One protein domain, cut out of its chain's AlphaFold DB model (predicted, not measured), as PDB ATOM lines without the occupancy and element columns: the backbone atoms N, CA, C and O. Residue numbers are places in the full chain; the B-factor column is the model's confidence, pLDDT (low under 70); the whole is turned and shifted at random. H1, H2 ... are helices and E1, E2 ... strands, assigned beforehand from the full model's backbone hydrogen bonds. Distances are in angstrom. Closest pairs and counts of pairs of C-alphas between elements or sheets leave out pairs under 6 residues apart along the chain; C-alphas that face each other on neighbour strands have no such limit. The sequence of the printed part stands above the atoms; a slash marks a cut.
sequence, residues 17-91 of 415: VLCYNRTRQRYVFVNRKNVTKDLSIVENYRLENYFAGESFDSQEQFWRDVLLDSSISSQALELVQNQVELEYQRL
ATOM      1  N   VAL A  17     251.350 256.771 211.946       92.50
ATOM      2  CA  VAL A  17     250.471 255.682 212.378       92.50
ATOM      3  C   VAL A  17     250.048 255.887 213.825       92.50
ATOM      4  O   VAL A  17     250.814 256.400 214.645       92.50
ATOM      5  N   LEU A  18     248.828 255.457 214.149       93.69
ATOM      6  CA  LEU A  18     248.370 255.395 215.529       93.69
ATOM      7  C   LEU A  18     248.974 254.165 216.209       93.69
ATOM      8  O   LEU A  18     248.894 253.040 215.711       93.69
ATOM      9  N   CYS A  19     249.563 254.377 217.373       93.50
ATOM     10  CA  CYS A  19     250.133 253.351 218.220       93.50
ATOM     11  C   CYS A  19     249.556 253.437 219.633       93.50
ATOM     12  O   CYS A  19     249.193 254.504 220.116       93.50
ATOM     13  N   TYR A  20     249.528 252.310 220.330       92.94
ATOM     14  CA  TYR A  20     249.267 252.245 221.759       92.94
ATOM     15  C   TYR A  20     250.590 252.050 222.503       92.94
ATOM     16  O   TYR A  20     251.297 251.062 222.267       92.94
ATOM     17  N   ASN A  21     250.936 252.989 223.386       91.12
ATOM     18  CA  ASN A  21     252.099 252.883 224.260       91.12
ATOM     19  C   ASN A  21     251.734 252.053 225.492       91.12
ATOM     20  O   ASN A  21     250.958 252.490 226.346       91.12
ATOM     21  N   ARG A  22     252.322 250.859 225.604       87.19
ATOM     22  CA  ARG A  22     252.003 249.918 226.690       87.19
ATOM     23  C   ARG A  22     252.491 250.396 228.057       87.19
ATOM     24  O   ARG A  22     251.839 250.123 229.057       87.19
ATOM     25  N   THR A  23     253.613 251.109 228.091       86.88
ATOM     26  CA  THR A  23     254.257 251.587 229.322       86.88
ATOM     27  C   THR A  23     253.509 252.776 229.913       86.88
ATOM     28  O   THR A  23     253.302 252.847 231.120       86.88
ATOM     29  N   ARG A  24     253.093 253.716 229.057       85.31
ATOM     30  CA  ARG A  24     252.386 254.941 229.457       85.31
ATOM     31  C   ARG A  24     250.865 254.799 229.446       85.31
ATOM     32  O   ARG A  24     250.194 255.725 229.881       85.31
ATOM     33  N   GLN A  25     250.345 253.681 228.934       90.06
ATOM     34  CA  GLN A  25     248.914 253.407 228.772       90.06
ATOM     35  C   GLN A  25     248.175 254.528 228.025       90.06
ATOM     36  O   GLN A  25     247.122 254.996 228.449       90.06
ATOM     37  N   ARG A  26     248.757 255.001 226.916       91.19
ATOM     38  CA  ARG A  26     248.190 256.082 226.094       91.19
ATOM     39  C   ARG A  26     248.322 255.798 224.607       91.19
ATOM     40  O   ARG A  26     249.259 255.125 224.178       91.19
ATOM     41  N   TYR A  27     247.402 256.362 223.832       93.44
ATOM     42  CA  TYR A  27     247.469 256.372 222.377       93.44
ATOM     43  C   TYR A  27     248.393 257.489 221.894       93.44
ATOM     44  O   TYR A  27     248.406 258.591 222.445       93.44
ATOM     45  N   VAL A  28     249.190 257.184 220.875       93.44
ATOM     46  CA  VAL A  28     250.199 258.078 220.319       93.44
ATOM     47  C   VAL A  28     250.167 258.000 218.800       93.44
ATOM     48  O   VAL A  28     250.176 256.909 218.242       93.44
ATOM     49  N   PHE A  29     250.169 259.140 218.126       93.44
ATOM     50  CA  PHE A  29     250.343 259.249 216.687       93.44
ATOM     51  C   PHE A  29     251.799 259.613 216.387       93.44
ATOM     52  O   PHE A  29     252.282 260.658 216.829       93.44
ATOM     53  N   VAL A  30     252.516 258.727 215.691       91.56
ATOM     54  CA  VAL A  30     253.964 258.864 215.447       91.56
ATOM     55  C   VAL A  30     254.314 258.573 213.997       91.56
ATOM     56  O   VAL A  30     253.643 257.784 213.326       91.56
ATOM     57  N   ASN A  31     255.413 259.152 213.508       89.56
ATOM     58  CA  ASN A  31     255.978 258.724 212.231       89.56
ATOM     59  C   ASN A  31     256.319 257.223 212.284       89.56
ATOM     60  O   ASN A  31     256.918 256.754 213.252       89.56
ATOM     61  N   ARG A  32     255.986 256.466 211.231       87.38
ATOM     62  CA  ARG A  32     256.211 255.013 211.181       87.38
ATOM     63  C   ARG A  32     257.674 254.609 211.408       87.38
ATOM     64  O   ARG A  32     257.924 253.543 211.966       87.38
ATOM     65  N   LYS A  33     258.635 255.465 211.042       86.94
ATOM     66  CA  LYS A  33     260.071 255.254 211.306       86.94
ATOM     67  C   LYS A  33     260.441 255.335 212.795       86.94
ATOM     68  O   LYS A  33     261.448 254.761 213.194       86.94
ATOM     69  N   ASN A  34     259.621 256.002 213.604       86.44
ATOM     70  CA  ASN A  34     259.853 256.251 215.029       86.44
ATOM     71  C   ASN A  34     259.116 255.252 215.940       86.44
ATOM     72  O   ASN A  34     259.065 255.445 217.153       86.44
ATOM     73  N   VAL A  35     258.532 254.183 215.383       87.69
ATOM     74  CA  VAL A  35     257.844 253.151 216.172       87.69
ATOM     75  C   VAL A  35     258.874 252.327 216.953       87.69
ATOM     76  O   VAL A  35     259.647 251.554 216.388       87.69
ATOM     77  N   THR A  36     258.880 252.490 218.273       87.44
ATOM     78  CA  THR A  36     259.737 251.765 219.217       87.44
ATOM     79  C   THR A  36     259.088 250.460 219.697       87.44
ATOM     80  O   THR A  36     257.909 250.201 219.464       87.44
ATOM     81  N   LYS A  37     259.849 249.601 220.392       86.31
ATOM     82  CA  LYS A  37     259.371 248.276 220.850       86.31
ATOM     83  C   LYS A  37     258.196 248.335 221.840       86.31
ATOM     84  O   LYS A  37     257.463 247.358 221.972       86.31
ATOM     85  N   ASP A  38     258.037 249.441 222.558       89.12
ATOM     86  CA  ASP A  38     256.949 249.693 223.511       89.12
ATOM     87  C   ASP A  38     255.662 250.218 222.848       89.12
ATOM     88  O   ASP A  38     254.607 250.254 223.493       89.12
ATOM     89  N   LEU A  39     255.731 250.571 221.560       91.00
ATOM     90  CA  LEU A  39     254.608 251.021 220.748       91.00
ATOM     91  C   LEU A  39     254.025 249.858 219.942       91.00
ATOM     92  O   LEU A  39     254.728 249.104 219.273       91.00
ATOM     93  N   SER A  40     252.706 249.700 220.009       91.75
ATOM     94  CA  SER A  40     251.969 248.724 219.199       91.75
ATOM     95  C   SER A  40     251.076 249.450 218.214       91.75
ATOM     96  O   SER A  40     250.212 250.201 218.652       91.75
ATOM     97  N   ILE A  41     251.258 249.217 216.915       92.00
ATOM     98  CA  ILE A  41     250.388 249.797 215.885       92.00
ATOM     99  C   ILE A  41     248.939 249.370 216.153       92.00
ATOM    100  O   ILE A  41     248.661 248.201 216.440       92.00
ATOM    101  N   VAL A  42     248.034 250.344 216.117       91.75
ATOM    102  CA  VAL A  42     246.599 250.142 216.293       91.75
ATOM    103  C   VAL A  42     245.978 250.004 214.912       91.75
ATOM    104  O   VAL A  42     245.974 250.944 214.127       91.75
ATOM    105  N   GLU A  43     245.466 248.813 214.622       88.69
ATOM    106  CA  GLU A  43     244.766 248.521 213.374       88.69
ATOM    107  C   GLU A  43     243.363 249.149 213.368       88.69
ATOM    108  O   GLU A  43     242.669 249.128 214.389       88.69
ATOM    109  N   ASN A  44     242.910 249.633 212.207       85.50
ATOM    110  CA  ASN A  44     241.639 250.363 212.069       85.50
ATOM    111  C   ASN A  44     240.425 249.587 212.606       85.50
ATOM    112  O   ASN A  44     239.615 250.149 213.335       85.50
ATOM    113  N   TYR A  45     240.349 248.275 212.355       86.62
ATOM    114  CA  TYR A  45     239.237 247.439 212.830       86.62
ATOM    115  C   TYR A  45     239.110 247.420 214.368       86.62
ATOM    116  O   TYR A  45     238.033 247.168 214.910       86.62
ATOM    117  N   ARG A  46     240.207 247.656 215.107       84.56
ATOM    118  CA  ARG A  46     240.176 247.734 216.577       84.56
ATOM    119  C   ARG A  46     239.582 249.051 217.055       84.56
ATOM    120  O   ARG A  46     238.880 249.039 218.058       84.56
ATOM    121  N   LEU A  47     239.853 250.147 216.347       85.56
ATOM    122  CA  LEU A  47     239.245 251.450 216.622       85.56
ATOM    123  C   LEU A  47     237.751 251.427 216.307       85.56
ATOM    124  O   LEU A  47     236.960 251.873 217.126       85.56
ATOM    125  N   GLU A  48     237.362 250.844 215.170       86.50
ATOM    126  CA  GLU A  48     235.952 250.692 214.789       86.50
ATOM    127  C   GLU A  48     235.158 249.926 215.855       86.50
ATOM    128  O   GLU A  48     234.094 250.373 216.271       86.50
ATOM    129  N   ASN A  49     235.710 248.820 216.365       86.88
ATOM    130  CA  ASN A  49     235.092 248.067 217.459       86.88
ATOM    131  C   ASN A  49     235.101 248.822 218.795       86.88
ATOM    132  O   ASN A  49     234.162 248.681 219.568       86.88
ATOM    133  N   TYR A  50     236.151 249.595 219.083       85.12
ATOM    134  CA  TYR A  50     236.230 250.408 220.301       85.12
ATOM    135  C   TYR A  50     235.174 251.521 220.305       85.12
ATOM    136  O   TYR A  50     234.579 251.801 221.337       85.12
ATOM    137  N   PHE A  51     234.905 252.115 219.144       89.25
ATOM    138  CA  PHE A  51     233.900 253.160 218.983       89.25
ATOM    139  C   PHE A  51     232.475 252.631 218.766       89.25
ATOM    140  O   PHE A  51     231.521 253.410 218.830       89.25
ATOM    141  N   ALA A  52     232.304 251.326 218.534       86.00
ATOM    142  CA  ALA A  52     231.000 250.698 218.363       86.00
ATOM    143  C   ALA A  52     230.207 250.714 219.684       86.00
ATOM    144  O   ALA A  52     230.331 249.821 220.518       86.00
ATOM    145  N   GLY A  53     229.372 251.742 219.857       82.69
ATOM    146  CA  GLY A  53     228.553 251.956 221.056       82.69
ATOM    147  C   GLY A  53     228.967 253.159 221.906       82.69
ATOM    148  O   GLY A  53     228.269 253.475 222.867       82.69
ATOM    149  N   GLU A  54     230.048 253.851 221.543       87.38
ATOM    150  CA  GLU A  54     230.464 255.103 222.181       87.38
ATOM    151  C   GLU A  54     229.677 256.302 221.638       87.38
ATOM    152  O   GLU A  54     229.273 256.327 220.470       87.38
ATOM    153  N   SER A  55     229.474 257.320 222.479       91.38
ATOM    154  CA  SER A  55     228.884 258.588 222.041       91.38
ATOM    155  C   SER A  55     229.858 259.360 221.146       91.38
ATOM    156  O   SER A  55     231.069 259.139 221.177       91.38
ATOM    157  N   PHE A  56     229.335 260.309 220.368       88.44
ATOM    158  CA  PHE A  56     230.170 261.224 219.586       88.44
ATOM    159  C   PHE A  56     231.191 261.960 220.474       88.44
ATOM    160  O   PHE A  56     232.372 262.004 220.141       88.44
ATOM    161  N   ASP A  57     230.758 262.428 221.648       88.81
ATOM    162  CA  ASP A  57     231.612 263.136 222.608       88.81
ATOM    163  C   ASP A  57     232.765 262.255 223.121       88.81
ATOM    164  O   ASP A  57     233.902 262.716 223.225       88.81
ATOM    165  N   SER A  58     232.506 260.968 223.395       88.44
ATOM    166  CA  SER A  58     233.549 260.007 223.786       88.44
ATOM    167  C   SER A  58     234.588 259.813 222.679       88.44
ATOM    168  O   SER A  58     235.789 259.732 222.953       88.44
ATOM    169  N   GLN A  59     234.144 259.740 221.420       90.75
ATOM    170  CA  GLN A  59     235.037 259.593 220.269       90.75
ATOM    171  C   GLN A  59     235.891 260.850 220.061       90.75
ATOM    172  O   GLN A  59     237.094 260.745 219.819       90.75
ATOM    173  N   GLU A  60     235.302 262.040 220.194       90.62
ATOM    174  CA  GLU A  60     236.027 263.312 220.108       90.62
ATOM    175  C   GLU A  60     237.071 263.432 221.229       90.62
ATOM    176  O   GLU A  60     238.230 263.772 220.970       90.62
ATOM    177  N   GLN A  61     236.696 263.077 222.463       91.00
ATOM    178  CA  GLN A  61     237.604 263.095 223.608       91.00
ATOM    179  C   GLN A  61     238.776 262.123 223.425       91.00
ATOM    180  O   GLN A  61     239.920 262.485 223.700       91.00
ATOM    181  N   PHE A  62     238.521 260.924 222.890       93.12
ATOM    182  CA  PHE A  62     239.588 259.985 222.542       93.12
ATOM    183  C   PHE A  62     240.619 260.635 221.619       93.12
ATOM    184  O   PHE A  62     241.816 260.592 221.910       93.12
ATOM    185  N   TRP A  63     240.170 261.254 220.518       93.44
ATOM    186  CA  TRP A  63     241.083 261.856 219.548       93.44
ATOM    187  C   TRP A  63     241.858 263.019 220.147       93.44
ATOM    188  O   TRP A  63     243.053 263.119 219.877       93.44
ATOM    189  N   ARG A  64     241.210 263.826 220.997       93.12
ATOM    190  CA  ARG A  64     241.815 264.921 221.773       93.12
ATOM    191  C   ARG A  64     242.933 264.466 222.708       93.12
ATOM    192  O   ARG A  64     243.918 265.188 222.875       93.12
ATOM    193  N   ASP A  65     242.808 263.268 223.270       93.38
ATOM    194  CA  ASP A  65     243.774 262.696 224.211       93.38
ATOM    195  C   ASP A  65     244.966 261.994 223.536       93.38
ATOM    196  O   ASP A  65     245.973 261.711 224.203       93.38
ATOM    197  N   VAL A  66     244.897 261.734 222.224       94.62
ATOM    198  CA  VAL A  66     246.009 261.144 221.463       94.62
ATOM    199  C   VAL A  66     247.223 262.070 221.505       94.62
ATOM    200  O   VAL A  66     247.146 263.251 221.168       94.62
ATOM    201  N   LEU A  67     248.377 261.515 221.880       93.69
ATOM    202  CA  LEU A  67     249.643 262.244 221.902       93.69
ATOM    203  C   LEU A  67     250.305 262.248 220.522       93.69
ATOM    204  O   LEU A  67     250.500 261.201 219.920       93.69
ATOM    205  N   LEU A  68     250.742 263.404 220.050       91.12
ATOM    206  CA  LEU A  68     251.603 263.573 218.886       91.12
ATOM    207  C   LEU A  68     253.062 263.402 219.324       91.12
ATOM    208  O   LEU A  68     253.507 264.052 220.278       91.12
ATOM    209  N   ASP A  69     253.781 262.470 218.690       86.31
ATOM    210  CA  ASP A  69     255.184 262.132 218.993       86.31
ATOM    211  C   ASP A  69     255.479 261.924 220.496       86.31
ATOM    212  O   ASP A  69     256.565 262.187 221.001       86.31
ATOM    213  N   SER A  70     254.500 261.389 221.236       83.81
ATOM    214  CA  SER A  70     254.568 261.111 222.683       83.81
ATOM    215  C   SER A  70     254.778 262.333 223.591       83.81
ATOM    216  O   SER A  70     255.107 262.148 224.772       83.81
ATOM    217  N   SER A  71     254.592 263.555 223.082       87.50
ATOM    218  CA  SER A  71     254.898 264.789 223.818       87.50
ATOM    219  C   SER A  71     253.680 265.670 224.085       87.50
ATOM    220  O   SER A  71     253.492 266.098 225.221       87.50
ATOM    221  N   ILE A  72     252.863 265.948 223.068       92.44
ATOM    222  CA  ILE A  72     251.781 266.946 223.134       92.44
ATOM    223  C   ILE A  72     250.482 266.287 222.680       92.44
ATOM    224  O   ILE A  72     250.504 265.543 221.708       92.44
ATOM    225  N   SER A  73     249.359 266.519 223.359       94.25
ATOM    226  CA  SER A  73     248.071 265.996 222.891       94.25
ATOM    227  C   SER A  73     247.578 266.749 221.654       94.25
ATOM    228  O   SER A  73     247.882 267.929 221.469       94.25
ATOM    229  N   SER A  74     246.796 266.090 220.805       93.50
ATOM    230  CA  SER A  74     246.156 266.742 219.656       93.50
ATOM    231  C   SER A  74     245.303 267.945 220.090       93.50
ATOM    232  O   SER A  74     245.373 268.992 219.453       93.50
ATOM    233  N   GLN A  75     244.606 267.851 221.231       95.06
ATOM    234  CA  GLN A  75     243.848 268.961 221.810       95.06
ATOM    235  C   GLN A  75     244.742 270.147 222.165       95.06
ATOM    236  O   GLN A  75     244.381 271.294 221.921       95.06
ATOM    237  N   ALA A  76     245.915 269.898 222.754       94.00
ATOM    238  CA  ALA A  76     246.839 270.973 223.086       94.00
ATOM    239  C   ALA A  76     247.353 271.673 221.818       94.00
ATOM    240  O   ALA A  76     247.476 272.897 221.818       94.00
ATOM    241  N   LEU A  77     247.598 270.928 220.733       93.69
ATOM    242  CA  LEU A  77     247.945 271.519 219.437       93.69
ATOM    243  C   LEU A  77     246.791 272.357 218.868       93.69
ATOM    244  O   LEU A  77     247.027 273.485 218.442       93.69
ATOM    245  N   GLU A  78     245.567 271.835 218.899       93.94
ATOM    246  CA  GLU A  78     244.363 272.537 218.438       93.94
ATOM    247  C   GLU A  78     244.144 273.847 219.216       93.94
ATOM    248  O   GLU A  78     243.931 274.901 218.619       93.94
ATOM    249  N   LEU A  79     244.283 273.821 220.546       95.38
ATOM    250  CA  LEU A  79     244.194 275.018 221.392       95.38
ATOM    251  C   LEU A  79     245.255 276.063 221.025       95.38
ATOM    252  O   LEU A  79     244.943 277.252 220.955       95.38
ATOM    253  N   VAL A  80     246.495 275.635 220.767       95.12
ATOM    254  CA  VAL A  80     247.568 276.540 220.328       95.12
ATOM    255  C   VAL A  80     247.252 277.127 218.954       95.12
ATOM    256  O   VAL A  80     247.402 278.330 218.775       95.12
ATOM    257  N   GLN A  81     246.787 276.318 218.000       95.56
ATOM    258  CA  GLN A  81     246.412 276.788 216.664       95.56
ATOM    259  C   GLN A  81     245.280 277.818 216.724       95.56
ATOM    260  O   GLN A  81     245.407 278.894 216.144       95.56
ATOM    261  N   ASN A  82     244.226 277.531 217.492       96.12
ATOM    262  CA  ASN A  82     243.105 278.449 217.685       96.12
ATOM    263  C   ASN A  82     243.553 279.760 218.348       96.12
ATOM    264  O   ASN A  82     243.135 280.836 217.923       96.12
ATOM    265  N   GLN A  83     244.437 279.695 219.350       96.44
ATOM    266  CA  GLN A  83     244.979 280.896 219.989       96.44
ATOM    267  C   GLN A  83     245.861 281.710 219.034       96.44
ATOM    268  O   GLN A  83     245.793 282.938 219.040       96.44
ATOM    269  N   VAL A  84     246.687 281.050 218.216       94.56
ATOM    270  CA  VAL A  84     247.532 281.717 217.213       94.56
ATOM    271  C   VAL A  84     246.674 282.441 216.181       94.56
ATOM    272  O   VAL A  84     246.957 283.598 215.881       94.56
ATOM    273  N   GLU A  85     245.618 281.800 215.681       96.38
ATOM    274  CA  GLU A  85     244.696 282.414 214.721       96.38
ATOM    275  C   GLU A  85     243.960 283.613 215.335       96.38
ATOM    276  O   GLU A  85     243.873 284.674 214.718       96.38
ATOM    277  N   LEU A  86     243.499 283.488 216.584       96.06
ATOM    278  CA  LEU A  86     242.848 284.583 217.304       96.06
ATOM    279  C   LEU A  86     243.786 285.786 217.476       96.06
ATOM    280  O   LEU A  86     243.394 286.919 217.188       96.06
ATOM    281  N   GLU A  87     245.027 285.560 217.916       93.31
ATOM    282  CA  GLU A  87     246.016 286.639 218.048       93.31
ATOM    283  C   GLU A  87     246.393 287.235 216.692       93.31
ATOM    284  O   GLU A  87     246.546 288.451 216.586       93.31
ATOM    285  N   TYR A  88     246.502 286.415 215.645       92.00
ATOM    286  CA  TYR A  88     246.768 286.895 214.294       92.00
ATOM    287  C   TYR A  88     245.661 287.838 213.812       92.00
ATOM    288  O   TYR A  88     245.952 288.965 213.405       92.00
ATOM    289  N   GLN A  89     244.395 287.431 213.934       95.50
ATOM    290  CA  GLN A  89     243.251 288.267 213.567       95.50
ATOM    291  C   GLN A  89     243.235 289.568 214.372       95.50
ATOM    292  O   GLN A  89     243.134 290.650 213.788       95.50
ATOM    293  N   ARG A  90     243.424 289.481 215.696       94.81
ATOM    294  CA  ARG A  90     243.478 290.647 216.587       94.81
ATOM    295  C   ARG A  90     244.577 291.631 216.182       94.81
ATOM    296  O   ARG A  90     244.302 292.820 216.051       94.81
ATOM    297  N   LEU A  91     245.804 291.151 215.981       93.06
ATOM    298  CA  LEU A  91     246.957 291.994 215.653       93.06
ATOM    299  C   LEU A  91     246.885 292.547 214.225       93.06
ATOM    300  O   LEU A  91     247.282 293.688 214.002       93.06
TER     301      LEU A  91
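This is residues 17 to 91 of the 415 residues of an uncharacterized protein of Desulfobacterales bacterium (UniProt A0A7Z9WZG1). A small antiparallel sheet of three strands, E2, E1 and E3, stands at one end of a loop of chain that runs out through H1 and comes back through H2, and the long helix H3 sticks out from there as an arm with its residues 79 to 91. The printed part has 75 residues, with elements in the order E1, E2, E3, H1, H2, H3; the class is mixed, helices and strands. The whole is loose, with a radius of gyration of the C-alphas of 14.8 A and spans of 45 by 32 by 18 A.

E1, residues 17 to 21, and E2, residues 26 to 30, form a hairpin, with N 19 and O 28 2.7 A apart. E3, residues 39 to 41, is antiparallel to E1, with N 20 and O 40 2.8 A apart. H1, residues 44 to 51, is not on the sheet. H2, residues 56 to 65, is close to H1 but not clearly touching, the closest C-alphas being those of Phe 51 and Gln 59, 6.7 A. H2 only grazes the sheet with residues 62 to 65. Residues 67 to 68 pair parallel with residues 28 to 29 of E2. H3, residues 74 to 91, touches H2 with residues 74 to 76 alone, about perpendicular at 86 degrees; the closest C-alphas, of Arg 64 and Gln 75, are 4.5 A apart. In H1, H2 and H3 every O i to N i+4 pair is within hydrogen-bond range.

E1 begins at C-alpha 17 (250.471, 255.682, 212.378) and is 12.3 A long, E2 12.4 A, E3 6.6 A, H1 10.7 A and H2 14.4 A. H3, 25.6 A, ends at C-alpha 91 (246.957, 291.994, 215.653).

The C-alphas farthest apart, of Lys 37 and Leu 91, are 45.7 A apart. The printed part has no cut, no link is long, and no printed residue is under 70 in pLDDT.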